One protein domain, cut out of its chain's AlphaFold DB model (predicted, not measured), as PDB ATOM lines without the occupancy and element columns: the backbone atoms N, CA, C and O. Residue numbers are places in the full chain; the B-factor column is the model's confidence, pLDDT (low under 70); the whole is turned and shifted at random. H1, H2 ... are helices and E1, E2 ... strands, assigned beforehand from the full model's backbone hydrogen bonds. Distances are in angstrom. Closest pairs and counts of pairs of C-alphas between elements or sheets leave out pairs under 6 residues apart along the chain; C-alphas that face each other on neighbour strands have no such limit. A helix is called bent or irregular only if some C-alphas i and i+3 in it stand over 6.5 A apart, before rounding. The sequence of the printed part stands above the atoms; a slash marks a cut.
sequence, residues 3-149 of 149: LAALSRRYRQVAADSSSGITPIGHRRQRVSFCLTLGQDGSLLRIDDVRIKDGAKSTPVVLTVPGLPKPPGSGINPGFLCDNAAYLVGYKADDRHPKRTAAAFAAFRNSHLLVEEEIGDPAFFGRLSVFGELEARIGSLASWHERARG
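This is residues 3 to 149 of the 149 residues of the protein "Type I-C CRISPR-associated protein Cas8c/Csd1" of Pirellulales bacterium (UniProt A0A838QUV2). Three antiparallel strand pairs spread as a Y from a common junction near residues 32, 49 and 59: E1 with E6, the hairpin E2 and E3, and the short hairpin E4 and E5. The loop residues 78 to 82 run between the first two arms, with H2 and H3 packed together beyond them; H4 and H5 pass the far ends of these arms, and H6 lies beside E3, while residues 3 to 9 of H1 stick out at the other end of the longest axis. The printed part has 147 residues in the order H1 E1 E2 E3 E4 E5 E6 H2 H3 H4 H5 H6, of mixed class, helices and strands, with three antiparallel sheets of two strands each. It is only just compact, close to loose, with a radius of gyration of the C-alphas of 17.5 A and spans of 54 by 45 by 33 A.

H1, residues 3 to 14, touches no helix. E1, residues 26 to 31, and E6, residues 60 to 65, are antiparallel at 145 degrees, with N 29 and O 62 2.9 A apart, within hydrogen-bond range. E2, residues 33 to 37, and E3, residues 43 to 48, form a hairpin at 161 degrees, with N 34 and O 47 at 2.9 A. E3 runs on into E4, residues 51 to 53, at 35 degrees. E4 and E5, residues 56 to 58, form a hairpin at 156 degrees, with N 53 and O 56 at 2.9 A. E5 runs on into E6 at 20 degrees. H2, residues 84 to 87, touches H3, residues 97 to 112, through residues 100 to 107 of H3 alone; the closest C-alphas, of Tyr 86 and Phe 104, are 4.3 A apart. H4, residues 115 to 118, and H5, residues 121 to 125, are close but not clearly touching, at 6.7 A between the C-alphas of Glu 115 and Phe 124. The closest C-alphas of E3 and H6, residues 133 to 147, are those of Leu 43 and Leu 133, 7.4 A. H3 and H6 are apart. Every O i to N i+4 pair is within hydrogen-bond range in H1, H3 and H5; H6 has 3 of 11, beside 6 of 12 O i to N i+3 pairs, and H2 and H4 are too short for an O i to N i+4 pair.

H1 begins at C-alpha 3, (-14.334, 31.894, -31.830), and is 16.2 A long. E1 measures 14.2 A, E2 12.9 A, E3 14.6 A and E6 15.5 A. H3, 22.6 A, begins at C-alpha 97, (-31.210, 10.749, 6.315). H6, 18.3 A, ends at C-alpha 147, (-44.225, 8.035, -8.424), and is irregular: C-alphas 139 and 142 are 7.0 A apart.

The C-alphas farthest apart, of Ala 5 and Gly 138, are 54.8 A apart. The printed part has no cut. The links H1 to E1 and E6 to H2 are long. Mean pLDDT of the printed part is 78.9; residues 40 to 41 and 124 to 149 are under 70.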
ATOM      1  N   LEU A   3     -13.476  31.968 -33.022       89.38
ATOM      2  CA  LEU A   3     -14.334  31.894 -31.830       89.38
ATOM      3  C   LEU A   3     -15.536  32.849 -31.889       89.38
ATOM      4  O   LEU A   3     -16.652  32.460 -31.551       89.38
ATOM      5  N   ALA A   4     -15.340  34.078 -32.379       90.94
ATOM      6  CA  ALA A   4     -16.435  35.038 -32.545       90.94
ATOM      7  C   ALA A   4     -17.460  34.568 -33.592       90.94
ATOM      8  O   ALA A   4     -18.666  34.726 -33.400       90.94
ATOM      9  N   ALA A   5     -16.989  33.942 -34.676       90.62
ATOM     10  CA  ALA A   5     -17.854  33.385 -35.712       90.62
ATOM     11  C   ALA A   5     -18.674  32.191 -35.190       90.62
ATOM     12  O   ALA A   5     -19.882  32.136 -35.424       90.62
ATOM     13  N   LEU A   6     -18.050  31.289 -34.424       90.69
ATOM     14  CA  LEU A   6     -18.730  30.166 -33.769       90.69
ATOM     15  C   LEU A   6     -19.765  30.642 -32.741       90.69
ATOM     16  O   LEU A   6     -20.898  30.167 -32.753       90.69
ATOM     17  N   SER A   7     -19.417  31.626 -31.905       88.81
ATOM     18  CA  SER A   7     -20.346  32.214 -30.932       88.81
ATOM     19  C   SER A   7     -21.560  32.847 -31.617       88.81
ATOM     20  O   SER A   7     -22.701  32.598 -31.223       88.81
ATOM     21  N   ARG A   8     -21.340  33.605 -32.701       89.06
ATOM     22  CA  ARG A   8     -22.430  34.191 -33.494       89.06
ATOM     23  C   ARG A   8     -23.321  33.117 -34.108       89.06
ATOM     24  O   ARG A   8     -24.541  33.233 -34.027       89.06
ATOM     25  N   ARG A   9     -22.729  32.067 -34.686       88.25
ATOM     26  CA  ARG A   9     -23.477  30.950 -35.277       88.25
ATOM     27  C   ARG A   9     -24.314  30.225 -34.230       88.25
ATOM     28  O   ARG A   9     -25.485  29.973 -34.485       88.25
ATOM     29  N   TYR A  10     -23.748  29.945 -33.058       87.75
ATOM     30  CA  TYR A  10     -24.490  29.338 -31.958       87.75
ATOM     31  C   TYR A  10     -25.703  30.191 -31.573       87.75
ATOM     32  O   TYR A  10     -26.807  29.666 -31.521       87.75
ATOM     33  N   ARG A  11     -25.532  31.508 -31.379       85.81
ATOM     34  CA  ARG A  11     -26.648  32.404 -31.018       85.81
ATOM     35  C   ARG A  11     -27.752  32.418 -32.074       85.81
ATOM     36  O   ARG A  11     -28.918  32.418 -31.713       85.81
ATOM     37  N   GLN A  12     -27.390  32.402 -33.358       86.75
ATOM     38  CA  GLN A  12     -28.361  32.344 -34.456       86.75
ATOM     39  C   GLN A  12     -29.173  31.049 -34.438       86.75
ATOM     40  O   GLN A  12     -30.386  31.093 -34.593       86.75
ATOM     41  N   VAL A  13     -28.511  29.906 -34.243       86.00
ATOM     42  CA  VAL A  13     -29.197  28.609 -34.225       86.00
ATOM     43  C   VAL A  13     -30.004  28.439 -32.935       86.00
ATOM     44  O   VAL A  13     -31.133  27.982 -32.991       86.00
ATOM     45  N   ALA A  14     -29.485  28.873 -31.786       82.56
ATOM     46  CA  ALA A  14     -30.199  28.816 -30.509       82.56
ATOM     47  C   ALA A  14     -31.430  29.743 -30.451       82.56
ATOM     48  O   ALA A  14     -32.321  29.504 -29.641       82.56
ATOM     49  N   ALA A  15     -31.487  30.788 -31.285       80.50
ATOM     50  CA  ALA A  15     -32.670  31.640 -31.428       80.50
ATOM     51  C   ALA A  15     -33.810  30.960 -32.210       80.50
ATOM     52  O   ALA A  15     -34.957  31.384 -32.113       80.50
ATOM     53  N   ASP A  16     -33.507  29.910 -32.977       81.31
ATOM     54  CA  ASP A  16     -34.507  29.088 -33.644       81.31
ATOM     55  C   ASP A  16     -35.030  28.015 -32.680       81.31
ATOM     56  O   ASP A  16     -34.330  27.055 -32.339       81.31
ATOM     57  N   SER A  17     -36.289  28.165 -32.266       71.19
ATOM     58  CA  SER A  17     -37.006  27.239 -31.382       71.19
ATOM     59  C   SER A  17     -37.081  25.806 -31.925       71.19
ATOM     60  O   SER A  17     -37.253  24.866 -31.148       71.19
ATOM     61  N   SER A  18     -36.952  25.617 -33.244       77.94
ATOM     62  CA  SER A  18     -36.981  24.307 -33.904       77.94
ATOM     63  C   SER A  18     -35.614  23.619 -33.970       77.94
ATOM     64  O   SER A  18     -35.540  22.415 -34.210       77.94
ATOM     65  N   SER A  19     -34.527  24.345 -33.684       78.44
ATOM     66  CA  SER A  19     -33.153  23.842 -33.809       78.44
ATOM     67  C   SER A  19     -32.798  22.715 -32.835       78.44
ATOM     68  O   SER A  19     -31.787  22.032 -33.005       78.44
ATOM     69  N   GLY A  20     -33.583  22.554 -31.766       77.38
ATOM     70  CA  GLY A  20     -33.311  21.609 -30.685       77.38
ATOM     71  C   GLY A  20     -32.102  21.972 -29.812       77.38
ATOM     72  O   GLY A  20     -31.807  21.235 -28.865       77.38
ATOM     73  N   ILE A  21     -31.422  23.095 -30.086       82.50
ATOM     74  CA  ILE A  21     -30.290  23.578 -29.294       82.50
ATOM     75  C   ILE A  21     -30.795  24.165 -27.980       82.50
ATOM     76  O   ILE A  21     -31.736  24.949 -27.928       82.50
ATOM     77  N   THR A  22     -30.135  23.782 -26.892       82.69
ATOM     78  CA  THR A  22     -30.425  24.342 -25.574       82.69
ATOM     79  C   THR A  22     -29.745  25.703 -25.426       82.69
ATOM     80  O   THR A  22     -28.545  25.773 -25.712       82.69
ATOM     81  N   PRO A  23     -30.457  26.756 -24.981       83.62
ATOM     82  CA  PRO A  23     -29.868  28.065 -24.718       83.62
ATOM     83  C   PRO A  23     -28.709  28.008 -23.716       83.62
ATOM     84  O   PRO A  23     -28.626  27.103 -22.881       83.62
ATOM     85  N   ILE A  24     -27.829  29.011 -23.760       84.00
ATOM     86  CA  ILE A  24     -26.742  29.147 -22.780       84.00
ATOM     87  C   ILE A  24     -27.337  29.203 -21.369       84.00
ATOM     88  O   ILE A  24     -28.396  29.789 -21.142       84.00
ATOM     89  N   GLY A  25     -26.657  28.550 -20.424       85.75
ATOM     90  CA  GLY A  25     -27.089  28.495 -19.029       85.75
ATOM     91  C   GLY A  25     -28.290  27.582 -18.778       85.75
ATOM     92  O   GLY A  25     -28.785  27.559 -17.658       85.75
ATOM     93  N   HIS A  26     -28.747  26.826 -19.779       89.44
ATOM     94  CA  HIS A  26     -29.825  25.853 -19.641       89.44
ATOM     95  C   HIS A  26     -29.336  24.439 -19.954       89.44
ATOM     96  O   HIS A  26     -28.307  24.228 -20.602       89.44
ATOM     97  N   ARG A  27     -30.114  23.447 -19.524       89.69
ATOM     98  CA  ARG A  27     -29.913  22.033 -19.854       89.69
ATOM     99  C   ARG A  27     -31.246  21.351 -20.138       89.69
ATOM    100  O   ARG A  27     -32.288  21.784 -19.652       89.69
ATOM    101  N   ARG A  28     -31.212  20.245 -20.882       91.12
ATOM    102  CA  ARG A  28     -32.374  19.357 -21.027       91.12
ATOM    103  C   ARG A  28     -32.421  18.379 -19.862       91.12
ATOM    104  O   ARG A  28     -31.436  17.699 -19.590       91.12
ATOM    105  N   GLN A  29     -33.570  18.283 -19.206       91.69
ATOM    106  CA  GLN A  29     -33.785  17.429 -18.044       91.69
ATOM    107  C   GLN A  29     -35.081  16.636 -18.206       91.69
ATOM    108  O   GLN A  29     -36.090  17.159 -18.674       91.69
ATOM    109  N   ARG A  30     -35.058  15.361 -17.803       92.44
ATOM    110  CA  ARG A  30     -36.279  14.561 -17.646       92.44
ATOM    111  C   ARG A  30     -36.960  14.960 -16.343       92.44
ATOM    112  O   ARG A  30     -36.338  14.852 -15.284       92.44
ATOM    113  N   VAL A  31     -38.204  15.412 -16.440       92.06
ATOM    114  CA  VAL A  31     -39.008  15.917 -15.327       92.06
ATOM    115  C   VAL A  31     -40.301  15.117 -15.247       92.06
ATOM    116  O   VAL A  31     -41.012  14.953 -16.237       92.06
ATOM    117  N   SER A  32     -40.580  14.602 -14.053       91.00
ATOM    118  CA  SER A  32     -41.814  13.867 -13.763       91.00
ATOM    119  C   SER A  32     -42.843  14.729 -13.047       91.00
ATOM    120  O   SER A  32     -44.037  14.576 -13.270       91.00
ATOM    121  N   PHE A  33     -42.385  15.643 -12.193       88.69
ATOM    122  CA  PHE A  33     -43.249  16.444 -11.337       88.69
ATOM    123  C   PHE A  33     -42.836  17.908 -11.378       88.69
ATOM    124  O   PHE A  33     -41.645  18.214 -11.460       88.69
ATOM    125  N   CYS A  34     -43.822  18.793 -11.286       90.44
ATOM    126  CA  CYS A  34     -43.630  20.230 -11.159       90.44
ATOM    127  C   CYS A  34     -44.215  20.706  -9.828       90.44
ATOM    128  O   CYS A  34     -45.317  20.307  -9.451       90.44
ATOM    129  N   LEU A  35     -43.469  21.540  -9.107       86.75
ATOM    130  CA  LEU A  35     -43.910  22.128  -7.849       86.75
ATOM    131  C   LEU A  35     -44.336  23.567  -8.129       86.75
ATOM    132  O   LEU A  35     -43.540  24.369  -8.612       86.75
ATOM    133  N   THR A  36     -45.587  23.889  -7.814       85.50
ATOM    134  CA  THR A  36     -46.096  25.261  -7.857       85.50
ATOM    135  C   THR A  36     -45.954  25.867  -6.469       85.50
ATOM    136  O   THR A  36     -46.530  25.356  -5.506       85.50
ATOM    137  N   LEU A  37     -45.189  26.951  -6.380       79.19
ATOM    138  CA  LEU A  37     -44.935  27.691  -5.147       79.19
ATOM    139  C   LEU A  37     -45.716  29.011  -5.161       79.19
ATOM    140  O   LEU A  37     -45.888  29.617  -6.221       79.19
ATOM    141  N   GLY A  38     -46.191  29.438  -3.995       76.81
ATOM    142  CA  GLY A  38     -46.803  30.746  -3.781       76.81
ATOM    143  C   GLY A  38     -45.768  31.868  -3.783       76.81
ATOM    144  O   GLY A  38     -44.562  31.626  -3.757       76.81
ATOM    145  N   GLN A  39     -46.238  33.118  -3.803       74.69
ATOM    146  CA  GLN A  39     -45.368  34.300  -3.683       74.69
ATOM    147  C   GLN A  39     -44.719  34.431  -2.301       74.69
ATOM    148  O   GLN A  39     -43.738  35.141  -2.154       74.69
ATOM    149  N   ASP A  40     -45.260  33.745  -1.301       69.69
ATOM    150  CA  ASP A  40     -44.698  33.570   0.038       69.69
ATOM    151  C   ASP A  40     -43.803  32.323   0.138       69.69
ATOM    152  O   ASP A  40     -43.244  32.028   1.192       69.69
ATOM    153  N   GLY A  41     -43.699  31.563  -0.955       69.94
ATOM    154  CA  GLY A  41     -42.985  30.299  -1.024       69.94
ATOM    155  C   GLY A  41     -43.807  29.082  -0.716       69.94
ATOM    156  O   GLY A  41     -43.392  27.990  -1.080       69.94
ATOM    157  N   SER A  42     -44.972  29.224  -0.102       72.62
ATOM    158  CA  SER A  42     -45.772  28.079   0.310       72.62
ATOM    159  C   SER A  42     -45.974  27.095  -0.851       72.62
ATOM    160  O   SER A  42     -46.230  27.474  -1.997       72.62
ATOM    161  N   LEU A  43     -45.825  25.793  -0.585       77.44
ATOM    162  CA  LEU A  43     -46.090  24.787  -1.608       77.44
ATOM    163  C   LEU A  43     -47.596  24.766  -1.900       77.44
ATOM    164  O   LEU A  43     -48.387  24.255  -1.104       77.44
ATOM    165  N   LEU A  44     -48.005  25.296  -3.048       82.31
ATOM    166  CA  LEU A  44     -49.411  25.344  -3.436       82.31
ATOM    167  C   LEU A  44     -49.861  24.009  -4.022       82.31
ATOM    168  O   LEU A  44     -50.906  23.484  -3.638       82.31
ATOM    169  N   ARG A  45     -49.073  23.447  -4.946       82.38
ATOM    170  CA  ARG A  45     -49.452  22.234  -5.681       82.38
ATOM    171  C   ARG A  45     -48.246  21.441  -6.168       82.38
ATOM    172  O   ARG A  45     -47.191  22.006  -6.443       82.38
ATOM    173  N   ILE A  46     -48.438  20.133  -6.319       84.44
ATOM    174  CA  ILE A  46     -47.521  19.236  -7.024       84.44
ATOM    175  C   ILE A  46     -48.280  18.641  -8.207       84.44
ATOM    176  O   ILE A  46     -49.263  17.926  -8.014       84.44
ATOM    177  N   ASP A  47     -47.808  18.929  -9.412       88.94
ATOM    178  CA  ASP A  47     -48.390  18.460 -10.664       88.94
ATOM    179  C   ASP A  47     -47.562  17.299 -11.229       88.94
ATOM    180  O   ASP A  47     -46.338  17.393 -11.335       88.94
ATOM    181  N   ASP A  48     -48.220  16.196 -11.596       88.62
ATOM    182  CA  ASP A  48     -47.611  15.112 -12.374       88.62
ATOM    183  C   ASP A  48     -47.637  15.496 -13.856       88.62
ATOM    184  O   ASP A  48     -48.705  15.582 -14.460       88.62
ATOM    185  N   VAL A  49     -46.459  15.755 -14.422       92.19
ATOM    186  CA  VAL A  49     -46.300  16.218 -15.810       92.19
ATOM    187  C   VAL A  49     -45.905  15.090 -16.759       92.19
ATOM    188  O   VAL A  49     -45.586  15.348 -17.915       92.19
ATOM    189  N   ARG A  50     -45.879  13.838 -16.290       92.62
ATOM    190  CA  ARG A  50     -45.521  12.689 -17.126       92.62
ATOM    191  C   ARG A  50     -46.557  12.460 -18.223       92.62
ATOM    192  O   ARG A  50     -47.761  12.614 -18.018       92.62
ATOM    193  N   ILE A  51     -46.076  12.016 -19.380       91.62
ATOM    194  CA  ILE A  51     -46.935  11.539 -20.463       91.62
ATOM    195  C   ILE A  51     -47.407  10.138 -20.088       91.62
ATOM    196  O   ILE A  51     -46.589   9.237 -19.875       91.62
ATOM    197  N   LYS A  52     -48.727   9.973 -20.005       90.88
ATOM    198  CA  LYS A  52     -49.374   8.690 -19.740       90.88
ATOM    199  C   LYS A  52     -49.739   8.031 -21.062       90.88
ATOM    200  O   LYS A  52     -50.507   8.596 -21.835       90.88
ATOM    201  N   ASP A  53     -49.194   6.846 -21.292       88.88
ATOM    202  CA  ASP A  53     -49.510   5.984 -22.427       88.88
ATOM    203  C   ASP A  53     -49.969   4.621 -21.893       88.88
ATOM    204  O   ASP A  53     -49.168   3.775 -21.478       88.88
ATOM    205  N   GLY A  54     -51.291   4.457 -21.786       87.81
ATOM    206  CA  GLY A  54     -51.913   3.322 -21.110       87.81
ATOM    207  C   GLY A  54     -51.445   3.194 -19.656       87.81
ATOM    208  O   GLY A  54     -51.696   4.071 -18.832       87.81
ATOM    209  N   ALA A  55     -50.756   2.092 -19.349       84.69
ATOM    210  CA  ALA A  55     -50.191   1.817 -18.026       84.69
ATOM    211  C   ALA A  55     -48.784   2.408 -17.811       84.69
ATOM    212  O   ALA A  55     -48.262   2.327 -16.704       84.69
ATOM    213  N   LYS A  56     -48.141   2.961 -18.849       81.69
ATOM    214  CA  LYS A  56     -46.784   3.516 -18.753       81.69
ATOM    215  C   LYS A  56     -46.835   5.017 -18.511       81.69
ATOM    216  O   LYS A  56     -47.506   5.749 -19.235       81.69
ATOM    217  N   SER A  57     -46.051   5.482 -17.544       89.38
ATOM    218  CA  SER A  57     -45.864   6.903 -17.257       89.38
ATOM    219  C   SER A  57     -44.425   7.324 -17.557       89.38
ATOM    220  O   SER A  57     -43.484   6.852 -16.918       89.38
ATOM    221  N   THR A  58     -44.226   8.201 -18.548       91.75
ATOM    222  CA  THR A  58     -42.882   8.619 -18.994       91.75
ATOM    223  C   THR A  58     -42.611  10.092 -18.665       91.75
ATOM    224  O   THR A  58     -43.439  10.947 -18.987       91.75
ATOM    225  N   PRO A  59     -41.452  10.434 -18.069       92.38
ATOM    226  CA  PRO A  59     -41.055  11.823 -17.835       92.38
ATOM    227  C   PRO A  59     -40.984  12.649 -19.120       92.38
ATOM    228  O   PRO A  59     -40.508  12.170 -20.153       92.38
ATOM    229  N   VAL A  60     -41.363  13.922 -19.030       92.62
ATOM    230  CA  VAL A  60     -41.223  14.884 -20.129       92.62
ATOM    231  C   VAL A  60     -39.812  15.464 -20.126       92.62
ATOM    232  O   VAL A  60     -39.203  15.657 -19.074       92.62
ATOM    233  N   VAL A  61     -39.263  15.733 -21.312       91.62
ATOM    234  CA  VAL A  61     -37.975  16.422 -21.443       91.62
ATOM    235  C   VAL A  61     -38.220  17.923 -21.517       91.62
ATOM    236  O   VAL A  61     -38.742  18.408 -22.516       91.62
ATOM    237  N   LEU A  62     -37.801  18.647 -20.483       90.38
ATOM    238  CA  LEU A  62     -37.907  20.100 -20.397       90.38
ATOM    239  C   LEU A  62     -36.530  20.754 -20.479       90.38
ATOM    240  O   LEU A  62     -35.527  20.189 -20.036       90.38
ATOM    241  N   THR A  63     -36.493  21.962 -21.031       90.69
ATOM    242  CA  THR A  63     -35.340  22.853 -20.916       90.69
ATOM    243  C   THR A  63     -35.444  23.587 -19.586       90.69
ATOM    244  O   THR A  63     -36.406  24.314 -19.359       90.69
ATOM    245  N   VAL A  64     -34.474  23.371 -18.702       90.25
ATOM    246  CA  VAL A  64     -34.441  23.947 -17.351       90.25
ATOM    247  C   VAL A  64     -33.198  24.815 -17.175       90.25
ATOM    248  O   VAL A  64     -32.171  24.532 -17.805       90.25
ATOM    249  N   PRO A  65     -33.255  25.859 -16.334       88.94
ATOM    250  CA  PRO A  65     -32.093  26.686 -16.058       88.94
ATOM    251  C   PRO A  65     -31.030  25.919 -15.251       88.94
ATOM    252  O   PRO A  65     -31.299  24.953 -14.530       88.94
ATOM    253  N   GLY A  66     -29.787  26.361 -15.389       86.50
ATOM    254  CA  GLY A  66     -28.607  25.810 -14.740       86.50
ATOM    255  C   GLY A  66     -27.806  24.851 -15.620       86.50
ATOM    256  O   GLY A  66     -28.335  24.129 -16.470       86.50
ATOM    257  N   LEU A  67     -26.504  24.804 -15.352       85.12
ATOM    258  CA  LEU A  67     -25.550  23.948 -16.048       85.12
ATOM    259  C   LEU A  67     -25.716  22.463 -15.672       85.12
ATOM    260  O   LEU A  67     -26.319  22.141 -14.642       85.12
ATOM    261  N   PRO A  68     -25.201  21.532 -16.500       81.00
ATOM    262  CA  PRO A  68     -25.117  20.124 -16.136       81.00
ATOM    263  C   PRO A  68     -24.387  19.935 -14.806       81.00
ATOM    264  O   PRO A  68     -23.382  20.591 -14.535       81.00
ATOM    265  N   LYS A  69     -24.892  19.014 -13.983       81.75
ATOM    266  CA  LYS A  69     -24.255  18.689 -12.708       81.75
ATOM    267  C   LYS A  69     -22.871  18.072 -12.950       81.75
ATOM    268  O   LYS A  69     -22.752  17.237 -13.850       81.75
ATOM    269  N   PRO A  70     -21.856  18.419 -12.139       81.38
ATOM    270  CA  PRO A  70     -20.568  17.743 -12.186       81.38
ATOM    271  C   PRO A  70     -20.741  16.231 -11.972       81.38
ATOM    272  O   PRO A  70     -21.570  15.824 -11.147       81.38
ATOM    273  N   PRO A  71     -19.974  15.385 -12.678       73.38
ATOM    274  CA  PRO A  71     -19.974  13.954 -12.412       73.38
ATOM    275  C   PRO A  71     -19.412  13.680 -11.007       73.38
ATOM    276  O   PRO A  71     -18.417  14.276 -10.604       73.38
ATOM    277  N   GLY A  72     -20.042  12.772 -10.255       78.12
ATOM    278  CA  GLY A  72     -19.559  12.341  -8.938       78.12
ATOM    279  C   GLY A  72     -20.663  12.085  -7.911       78.12
ATOM    280  O   GLY A  72     -21.831  12.406  -8.123       78.12
ATOM    281  N   SER A  73     -20.284  11.496  -6.774       78.25
ATOM    282  CA  SER A  73     -21.184  11.159  -5.656       78.25
ATOM    283  C   SER A  73     -21.411  12.308  -4.661       78.25
ATOM    284  O   SER A  73     -22.177  12.148  -3.700       78.25
ATOM    285  N   GLY A  74     -20.763  13.455  -4.892       88.06
ATOM    286  CA  GLY A  74     -20.856  14.657  -4.065       88.06
ATOM    287  C   GLY A  74     -22.258  15.274  -4.011       88.06
ATOM    288  O   GLY A  74     -23.172  14.884  -4.743       88.06
ATOM    289  N   ILE A  75     -22.424  16.242  -3.107       91.12
ATOM    290  CA  ILE A  75     -23.659  17.019  -2.973       91.12
ATOM    291  C   ILE A  75     -23.610  18.169  -3.980       91.12
ATOM    292  O   ILE A  75     -22.894  19.142  -3.777       91.12
ATOM    293  N   ASN A  76     -24.361  18.026  -5.068       91.69
ATOM    294  CA  ASN A  76     -24.360  18.942  -6.207       91.69
ATOM    295  C   ASN A  76     -25.805  19.384  -6.490       91.69
ATOM    296  O   ASN A  76     -26.504  18.699  -7.257       91.69
ATOM    297  N   PRO A  77     -26.286  20.465  -5.847       91.12
ATOM    298  CA  PRO A  77     -27.641  20.954  -6.059       91.12
ATOM    299  C   PRO A  77     -27.799  21.512  -7.477       91.12
ATOM    300  O   PRO A  77     -26.935  22.219  -7.993       91.12
ATOM    301  N   GLY A  78     -28.897  21.156  -8.136       90.12
ATOM    302  CA  GLY A  78     -29.317  21.800  -9.376       90.12
ATOM    303  C   GLY A  78     -29.983  23.143  -9.088       90.12
ATOM    304  O   GLY A  78     -30.535  23.349  -8.014       90.12
ATOM    305  N   PHE A  79     -29.983  24.045 -10.068       89.81
ATOM    306  CA  PHE A  79     -30.742  25.291  -9.970       89.81
ATOM    307  C   PHE A  79     -32.206  25.047 -10.359       89.81
ATOM    308  O   PHE A  79     -32.465  24.543 -11.454       89.81
ATOM    309  N   LEU A  80     -33.143  25.342  -9.451       88.25
ATOM    310  CA  LEU A  80     -34.609  25.221  -9.566       88.25
ATOM    311  C   LEU A  80     -35.185  23.838  -9.940       88.25
ATOM    312  O   LEU A  80     -36.397  23.646  -9.903       88.25
ATOM    313  N   CYS A  81     -34.354  22.859 -10.298       90.25
ATOM    314  CA  CYS A  81     -34.784  21.538 -10.744       90.25
ATOM    315  C   CYS A  81     -33.837  20.451 -10.218       90.25
ATOM    316  O   CYS A  81     -32.668  20.378 -10.620       90.25
ATOM    317  N   ASP A  82     -34.364  19.594  -9.339       91.00
ATOM    318  CA  ASP A  82     -33.641  18.489  -8.712       91.00
ATOM    319  C   ASP A  82     -34.583  17.337  -8.309       91.00
ATOM    320  O   ASP A  82     -35.776  17.355  -8.603       91.00
ATOM    321  N   ASN A  83     -34.051  16.305  -7.654       89.19
ATOM    322  CA  ASN A  83     -34.858  15.252  -7.045       89.19
ATOM    323  C   ASN A  83     -35.457  15.690  -5.691       89.19
ATOM    324  O   ASN A  83     -35.087  16.719  -5.126       89.19
ATOM    325  N   ALA A  84     -36.356  14.866  -5.147       85.56
ATOM    326  CA  ALA A  84     -37.063  15.162  -3.900       85.56
ATOM    327  C   ALA A  84     -36.135  15.352  -2.682       85.56
ATOM    328  O   ALA A  84     -36.433  16.167  -1.814       85.56
ATOM    329  N   ALA A  85     -34.982  14.677  -2.636       88.31
ATOM    330  CA  ALA A  85     -34.044  14.830  -1.525       88.31
ATOM    331  C   ALA A  85     -33.450  16.248  -1.470       88.31
ATOM    332  O   ALA A  85     -33.266  16.786  -0.387       88.31
ATOM    333  N   TYR A  86     -33.186  16.865  -2.625       88.62
ATOM    334  CA  TYR A  86     -32.688  18.242  -2.700       88.62
ATOM    335  C   TYR A  86     -33.809  19.284  -2.614       88.62
ATOM    336  O   TYR A  86     -33.626  20.298  -1.958       88.62
ATOM    337  N   LEU A  87     -34.954  19.048  -3.267       85.25
ATOM    338  CA  LEU A  87     -36.048  20.030  -3.332       85.25
ATOM    339  C   LEU A  87     -36.835  20.152  -2.026       85.25
ATOM    340  O   LEU A  87     -37.251  21.248  -1.668       85.25
ATOM    341  N   VAL A  88     -37.088  19.025  -1.356       79.31
ATOM    342  CA  VAL A  88     -38.002  18.957  -0.203       79.31
ATOM    343  C   VAL A  88     -37.409  18.222   1.000       79.31
ATOM    344  O   VAL A  88     -38.112  18.004   1.978       79.31
ATOM    345  N   GLY A  89     -36.142  17.795   0.937       83.31
ATOM    346  CA  GLY A  89     -35.482  17.119   2.060       83.31
ATOM    347  C   GLY A  89     -36.052  15.742   2.379       83.31
ATOM    348  O   GLY A  89     -35.847  15.229   3.474       83.31
ATOM    349  N   TYR A  90     -36.746  15.118   1.425       82.06
ATOM    350  CA  TYR A  90     -37.446  13.863   1.661       82.06
ATOM    351  C   TYR A  90     -37.104  12.792   0.632       82.06
ATOM    352  O   TYR A  90     -36.986  13.031  -0.573       82.06
ATOM    353  N   LYS A  91     -36.992  11.565   1.134       82.00
ATOM    354  CA  LYS A  91     -36.771  10.354   0.357       82.00
ATOM    355  C   LYS A  91     -37.507   9.201   1.046       82.00
ATOM    356  O   LYS A  91     -37.386   9.037   2.255       82.00
ATOM    357  N   ALA A  92     -38.277   8.416   0.288       80.00
ATOM    358  CA  ALA A  92     -38.885   7.200   0.837       80.00
ATOM    359  C   ALA A  92     -37.802   6.182   1.192       80.00
ATOM    360  O   ALA A  92     -36.796   6.081   0.482       80.00
ATOM    361  N   ASP A  93     -38.037   5.435   2.273       84.81
ATOM    362  CA  ASP A  93     -37.147   4.386   2.774       84.81
ATOM    363  C   ASP A  93     -35.689   4.859   2.883       84.81
ATOM    364  O   ASP A  93     -34.745   4.189   2.443       84.81
ATOM    365  N   ASP A  94     -35.496   6.074   3.408       85.50
ATOM    366  CA  ASP A  94     -34.191   6.713   3.393       85.50
ATOM    367  C   ASP A  94     -33.201   6.037   4.342       85.50
ATOM    368  O   ASP A  94     -33.232   6.197   5.560       85.50
ATOM    369  N   ARG A  95     -32.251   5.317   3.747       90.38
ATOM    370  CA  ARG A  95     -31.137   4.684   4.460       90.38
ATOM    371  C   ARG A  95     -30.069   5.686   4.917       90.38
ATOM    372  O   ARG A  95     -29.202   5.324   5.709       90.38
ATOM    373  N   HIS A  96     -30.092   6.925   4.416       90.19
ATOM    374  CA  HIS A  96     -29.072   7.945   4.683       90.19
ATOM    375  C   HIS A  96     -29.675   9.340   4.959       90.19
ATOM    376  O   HIS A  96     -29.312  10.305   4.275       90.19
ATOM    377  N   PRO A  97     -30.497   9.500   6.014       88.12
ATOM    378  CA  PRO A  97     -31.210  10.749   6.315       88.12
ATOM    379  C   PRO A  97     -30.284  11.956   6.496       88.12
ATOM    380  O   PRO A  97     -30.589  13.052   6.033       88.12
ATOM    381  N   LYS A  98     -29.088  11.758   7.072       90.69
ATOM    382  CA  LYS A  98     -28.073  12.822   7.198       90.69
ATOM    383  C   LYS A  98     -27.649  13.393   5.843       90.69
ATOM    384  O   LYS A  98     -27.429  14.593   5.721       90.69
ATOM    385  N   ARG A  99     -27.529  12.539   4.820       90.81
ATOM    386  CA  ARG A  99     -27.158  12.970   3.466       90.81
ATOM    387  C   ARG A  99     -28.312  13.699   2.789       90.81
ATOM    388  O   ARG A  99     -28.057  14.666   2.084       90.81
ATOM    389  N   THR A 100     -29.547  13.259   3.008       88.19
ATOM    390  CA  THR A 100     -30.746  13.932   2.492       88.19
ATOM    391  C   THR A 100     -30.896  15.327   3.094       88.19
ATOM    392  O   THR A 100     -31.015  16.292   2.345       88.19
ATOM    393  N   ALA A 101     -30.748  15.464   4.414       86.00
ATOM    394  CA  ALA A 101     -30.743  16.766   5.081       86.00
ATOM    395  C   ALA A 101     -29.613  17.678   4.566       86.00
ATOM    396  O   ALA A 101     -29.840  18.849   4.272       86.00
ATOM    397  N   ALA A 102     -28.401  17.140   4.382       91.19
ATOM    398  CA  ALA A 102     -27.283  17.904   3.826       91.19
ATOM    399  C   ALA A 102     -27.517  18.327   2.363       91.19
ATOM    400  O   ALA A 102     -27.148  19.434   1.976       91.19
ATOM    401  N   ALA A 103     -28.139  17.469   1.549       91.25
ATOM    402  CA  ALA A 103     -28.490  17.780   0.166       91.25
ATOM    403  C   ALA A 103     -29.520  18.909   0.086       91.25
ATOM    404  O   ALA A 103     -29.348  19.850  -0.688       91.25
ATOM    405  N   PHE A 104     -30.543  18.846   0.934       87.94
ATOM    406  CA  PHE A 104     -31.546  19.891   1.072       87.94
ATOM    407  C   PHE A 104     -30.942  21.223   1.529       87.94
ATOM    408  O   PHE A 104     -31.167  22.255   0.901       87.94
ATOM    409  N   ALA A 105     -30.093  21.201   2.560       88.38
ATOM    410  CA  ALA A 105     -29.400  22.394   3.035       88.38
ATOM    411  C   ALA A 105     -28.503  23.009   1.948       88.38
ATOM    412  O   ALA A 105     -28.503  24.224   1.761       88.38
ATOM    413  N   ALA A 106     -27.779  22.182   1.187       91.56
ATOM    414  CA  ALA A 106     -26.960  22.650   0.074       91.56
ATOM    415  C   ALA A 106     -27.803  23.280  -1.045       91.56
ATOM    416  O   ALA A 106     -27.416  24.319  -1.574       91.56
ATOM    417  N   PHE A 107     -28.957  22.689  -1.376       89.44
ATOM    418  CA  PHE A 107     -29.903  23.258  -2.338       89.44
ATOM    419  C   PHE A 107     -30.426  24.613  -1.872       89.44
ATOM    420  O   PHE A 107     -30.381  25.578  -2.628       89.44
ATOM    421  N   ARG A 108     -30.866  24.721  -0.617       85.75
ATOM    422  CA  ARG A 108     -31.311  25.994  -0.044       85.75
ATOM    423  C   ARG A 108     -30.210  27.051  -0.123       85.75
ATOM    424  O   ARG A 108     -30.432  28.131  -0.662       85.75
ATOM    425  N   ASN A 109     -29.013  26.724   0.357       88.25
ATOM    426  CA  ASN A 109     -27.897  27.664   0.399       88.25
ATOM    427  C   ASN A 109     -27.477  28.126  -1.003       88.25
ATOM    428  O   ASN A 109     -27.199  29.306  -1.179       88.25
ATOM    429  N   SER A 110     -27.478  27.247  -2.014       89.62
ATOM    430  CA  SER A 110     -27.118  27.654  -3.380       89.62
ATOM    431  C   SER A 110     -28.090  28.668  -3.979       89.62
ATOM    432  O   SER A 110     -27.675  29.489  -4.786       89.62
ATOM    433  N   HIS A 111     -29.371  28.608  -3.605       86.88
ATOM    434  CA  HIS A 111     -30.377  29.561  -4.075       86.88
ATOM    435  C   HIS A 111     -30.318  30.880  -3.294       86.88
ATOM    436  O   HIS A 111     -30.433  31.930  -3.911       86.88
ATOM    437  N   LEU A 112     -30.053  30.837  -1.983       84.31
ATOM    438  CA  LEU A 112     -29.845  32.047  -1.173       84.31
ATOM    439  C   LEU A 112     -28.636  32.864  -1.647       84.31
ATOM    440  O   LEU A 112     -28.675  34.086  -1.643       84.31
ATOM    441  N   LEU A 113     -27.566  32.206  -2.104       88.25
ATOM    442  CA  LEU A 113     -26.367  32.906  -2.587       88.25
ATOM    443  C   LEU A 113     -26.604  33.768  -3.833       88.25
ATOM    444  O   LEU A 113     -25.840  34.696  -4.071       88.25
ATOM    445  N   VAL A 114     -27.622  33.450  -4.633       86.06
ATOM    446  CA  VAL A 114     -27.957  34.183  -5.866       86.06
ATOM    447  C   VAL A 114     -29.217  35.033  -5.711       86.06
ATOM    448  O   VAL A 114     -29.681  35.639  -6.670       86.06
ATOM    449  N   GLU A 115     -29.789  35.070  -4.509       81.94
ATOM    450  CA  GLU A 115     -31.046  35.753  -4.220       81.94
ATOM    451  C   GLU A 115     -30.935  37.266  -4.443       81.94
ATOM    452  O   GLU A 115     -31.749  37.841  -5.169       81.94
ATOM    453  N   GLU A 116     -29.882  37.891  -3.910       79.62
ATOM    454  CA  GLU A 116     -29.613  39.322  -4.108       79.62
ATOM    455  C   GLU A 116     -29.356  39.671  -5.580       79.62
ATOM    456  O   GLU A 116     -29.813  40.707  -6.057       79.62
ATOM    457  N   GLU A 117     -28.662  38.795  -6.316       84.88
ATOM    458  CA  GLU A 117     -28.351  39.005  -7.735       84.88
ATOM    459  C   GLU A 117     -29.603  38.905  -8.616       84.88
ATOM    460  O   GLU A 117     -29.744  39.645  -9.590       84.88
ATOM    461  N   ILE A 118     -30.531  38.009  -8.272       85.31
ATOM    462  CA  ILE A 118     -31.780  37.835  -9.014       85.31
ATOM    463  C   ILE A 118     -32.735  39.003  -8.756       85.31
ATOM    464  O   ILE A 118     -33.390  39.453  -9.694       85.31
ATOM    465  N   GLY A 119     -32.832  39.491  -7.515       78.00
ATOM    466  CA  GLY A 119     -33.580  40.714  -7.196       78.00
ATOM    467  C   GLY A 119     -35.081  40.676  -7.531       78.00
ATOM    468  O   GLY A 119     -35.734  41.717  -7.536       78.00
ATOM    469  N   ASP A 120     -35.648  39.493  -7.793       78.19
ATOM    470  CA  ASP A 120     -37.059  39.291  -8.137       78.19
ATOM    471  C   ASP A 120     -37.853  38.810  -6.910       78.19
ATOM    472  O   ASP A 120     -37.606  37.685  -6.466       78.19
ATOM    473  N   PRO A 121     -38.842  39.578  -6.396       70.12
ATOM    474  CA  PRO A 121     -39.739  39.198  -5.293       70.12
ATOM    475  C   PRO A 121     -40.304  37.775  -5.382       70.12
ATOM    476  O   PRO A 121     -40.427  37.085  -4.369       70.12
ATOM    477  N   ALA A 122     -40.609  37.296  -6.590       70.75
ATOM    478  CA  ALA A 122     -41.096  35.940  -6.794       70.75
ATOM    479  C   ALA A 122     -40.017  34.894  -6.480       70.75
ATOM    480  O   ALA A 122     -40.345  33.781  -6.084       70.75
ATOM    481  N   PHE A 123     -38.732  35.200  -6.677       72.00
ATOM    482  CA  PHE A 123     -37.616  34.351  -6.256       72.00
ATOM    483  C   PHE A 123     -37.494  34.303  -4.726       72.00
ATOM    484  O   PHE A 123     -37.461  33.195  -4.200       72.00
ATOM    485  N   PHE A 124     -37.559  35.449  -4.035       56.91
ATOM    486  CA  PHE A 124     -37.491  35.543  -2.561       56.91
ATOM    487  C   PHE A 124     -38.605  34.752  -1.873       56.91
ATOM    488  O   PHE A 124     -38.354  33.987  -0.944       56.91
ATOM    489  N   GLY A 125     -39.832  34.864  -2.392       54.75
ATOM    490  CA  GLY A 125     -40.964  34.058  -1.951       54.75
ATOM    491  C   GLY A 125     -40.629  32.576  -1.911       54.75
ATOM    492  O   GLY A 125     -40.773  31.922  -0.892       54.75
ATOM    493  N   ARG A 126     -40.063  32.048  -2.998       56.88
ATOM    494  CA  ARG A 126     -39.761  30.620  -3.193       56.88
ATOM    495  C   ARG A 126     -38.734  30.021  -2.219       56.88
ATOM    496  O   ARG A 126     -38.534  28.810  -2.275       56.88
ATOM    497  N   LEU A 127     -38.111  30.804  -1.333       53.88
ATOM    498  CA  LEU A 127     -37.133  30.337  -0.340       53.88
ATOM    499  C   LEU A 127     -37.676  30.237   1.099       53.88
ATOM    500  O   LEU A 127     -37.050  29.573   1.930       53.88
ATOM    501  N   SER A 128     -38.851  30.794   1.413       48.56
ATOM    502  CA  SER A 128     -39.470  30.679   2.754       48.56
ATOM    503  C   SER A 128     -40.093  29.301   3.041       48.56
ATOM    504  O   SER A 128     -40.422  28.990   4.182       48.56
ATOM    505  N   VAL A 129     -40.181  28.424   2.036       51.47
ATOM    506  CA  VAL A 129     -40.826  27.090   2.104       51.47
ATOM    507  C   VAL A 129     -40.068  26.065   2.940       51.47
ATOM    508  O   VAL A 129     -40.611  25.015   3.286       51.47
ATOM    509  N   PHE A 130     -38.785  26.300   3.207       52.72
ATOM    510  CA  PHE A 130     -37.887  25.215   3.599       52.72
ATOM    511  C   PHE A 130     -38.076  24.710   5.044       52.72
ATOM    512  O   PHE A 130     -37.472  23.703   5.393       52.72
ATOM    513  N   GLY A 131     -38.930  25.352   5.855       44.69
ATOM    514  CA  GLY A 131     -39.339  24.867   7.185       44.69
ATOM    515  C   GLY A 131     -40.736  24.222   7.241       44.69
ATOM    516  O   GLY A 131     -40.933  23.252   7.964       44.69
ATOM    517  N   GLU A 132     -41.709  24.704   6.458       45.50
ATOM    518  CA  GLU A 132     -43.109  24.222   6.501       45.50
ATOM    519  C   GLU A 132     -43.365  22.954   5.670       45.50
ATOM    520  O   GLU A 132     -44.366  22.255   5.861       45.50
ATOM    521  N   LEU A 133     -42.456  22.629   4.749       49.81
ATOM    522  CA  LEU A 133     -42.547  21.438   3.908       49.81
ATOM    523  C   LEU A 133     -42.525  20.139   4.729       49.81
ATOM    524  O   LEU A 133     -43.290  19.227   4.416       49.81
ATOM    525  N   GLU A 134     -41.754  20.073   5.820       45.50
ATOM    526  CA  GLU A 134     -41.698  18.894   6.702       45.50
ATOM    527  C   GLU A 134     -43.074  18.532   7.288       45.50
ATOM    528  O   GLU A 134     -43.442  17.357   7.320       45.50
ATOM    529  N   ALA A 135     -43.886  19.531   7.656       44.00
ATOM    530  CA  ALA A 135     -45.211  19.315   8.239       44.00
ATOM    531  C   ALA A 135     -46.247  18.799   7.220       44.00
ATOM    532  O   ALA A 135     -47.161  18.055   7.579       44.00
ATOM    533  N   ARG A 136     -46.107  19.149   5.932       51.06
ATOM    534  CA  ARG A 136     -47.045  18.740   4.864       51.06
ATOM    535  C   ARG A 136     -46.634  17.451   4.146       51.06
ATOM    536  O   ARG A 136     -47.476  16.818   3.511       51.06
ATOM    537  N   ILE A 137     -45.388  16.996   4.300       50.91
ATOM    538  CA  ILE A 137     -44.902  15.713   3.757       50.91
ATOM    539  C   ILE A 137     -45.566  14.497   4.425       50.91
ATOM    540  O   ILE A 137     -45.693  13.450   3.791       50.91
ATOM    541  N   GLY A 138     -46.135  14.639   5.625       44.22
ATOM    542  CA  GLY A 138     -46.979  13.600   6.231       44.22
ATOM    543  C   GLY A 138     -48.192  13.200   5.371       44.22
ATOM    544  O   GLY A 138     -48.592  12.038   5.377       44.22
ATOM    545  N   SER A 139     -48.733  14.112   4.548       45.31
ATOM    546  CA  SER A 139     -49.833  13.801   3.620       45.31
ATOM    547  C   SER A 139     -49.357  13.237   2.265       45.31
ATOM    548  O   SER A 139     -50.183  12.837   1.438       45.31
ATOM    549  N   LEU A 140     -48.038  13.190   2.018       49.25
ATOM    550  CA  LEU A 140     -47.408  12.738   0.766       49.25
ATOM    551  C   LEU A 140     -47.173  11.219   0.693       49.25
ATOM    552  O   LEU A 140     -46.692  10.735  -0.334       49.25
ATOM    553  N   ALA A 141     -47.576  10.439   1.703       43.81
ATOM    554  CA  ALA A 141     -47.543   8.972   1.639       43.81
ATOM    555  C   ALA A 141     -48.300   8.415   0.406       43.81
ATOM    556  O   ALA A 141     -47.851   7.457  -0.217       43.81
ATOM    557  N   SER A 142     -49.366   9.095  -0.037       46.09
ATOM    558  CA  SER A 142     -50.113   8.769  -1.269       46.09
ATOM    559  C   SER A 142     -49.431   9.210  -2.580       46.09
ATOM    560  O   SER A 142     -49.838   8.827  -3.677       46.09
ATOM    561  N   TRP A 143     -48.405  10.065  -2.522       50.06
ATOM    562  CA  TRP A 143     -47.700  10.583  -3.701       50.06
ATOM    563  C   TRP A 143     -46.567   9.661  -4.162       50.06
ATOM    564  O   TRP A 143     -46.384   9.484  -5.366       50.06
ATOM    565  N   HIS A 144     -45.882   8.981  -3.236       48.69
ATOM    566  CA  HIS A 144     -44.861   7.979  -3.579       48.69
ATOM    567  C   HIS A 144     -45.419   6.759  -4.312       48.69
ATOM    568  O   HIS A 144     -44.752   6.201  -5.180       48.69
ATOM    569  N   GLU A 145     -46.651   6.351  -4.008       45.41
ATOM    570  CA  GLU A 145     -47.333   5.282  -4.752       45.41
ATOM    571  C   GLU A 145     -47.573   5.668  -6.215       45.41
ATOM    572  O   GLU A 145     -47.398   4.841  -7.105       45.41
ATOM    573  N   ARG A 146     -47.851   6.948  -6.490       45.31
ATOM    574  CA  ARG A 146     -47.999   7.469  -7.858       45.31
ATOM    575  C   ARG A 146     -46.664   7.663  -8.575       45.31
ATOM    576  O   ARG A 146     -46.633   7.581  -9.797       45.31
ATOM    577  N   ALA A 147     -45.568   7.896  -7.852       40.62
ATOM    578  CA  ALA A 147     -44.225   8.035  -8.424       40.62
ATOM    579  C   ALA A 147     -43.583   6.694  -8.836       40.62
ATOM    580  O   ALA A 147     -42.632   6.697  -9.617       40.62
ATOM    581  N   ARG A 148     -44.098   5.562  -8.331       42.06
ATOM    582  CA  ARG A 148     -43.660   4.201  -8.693       42.06
ATOM    583  C   ARG A 148     -44.349   3.621  -9.939       42.06
ATOM    584  O   ARG A 148     -43.844   2.629 -10.460       42.06
ATOM    585  N   GLY A 149     -45.463   4.208 -10.391       34.62
ATOM    586  CA  GLY A 149     -46.214   3.804 -11.593       34.62
ATOM    587  C   GLY A 149     -45.930   4.677 -12.804       34.62
ATOM    588  O   GLY A 149     -45.811   5.908 -12.610       34.62
TER     589      GLY A 149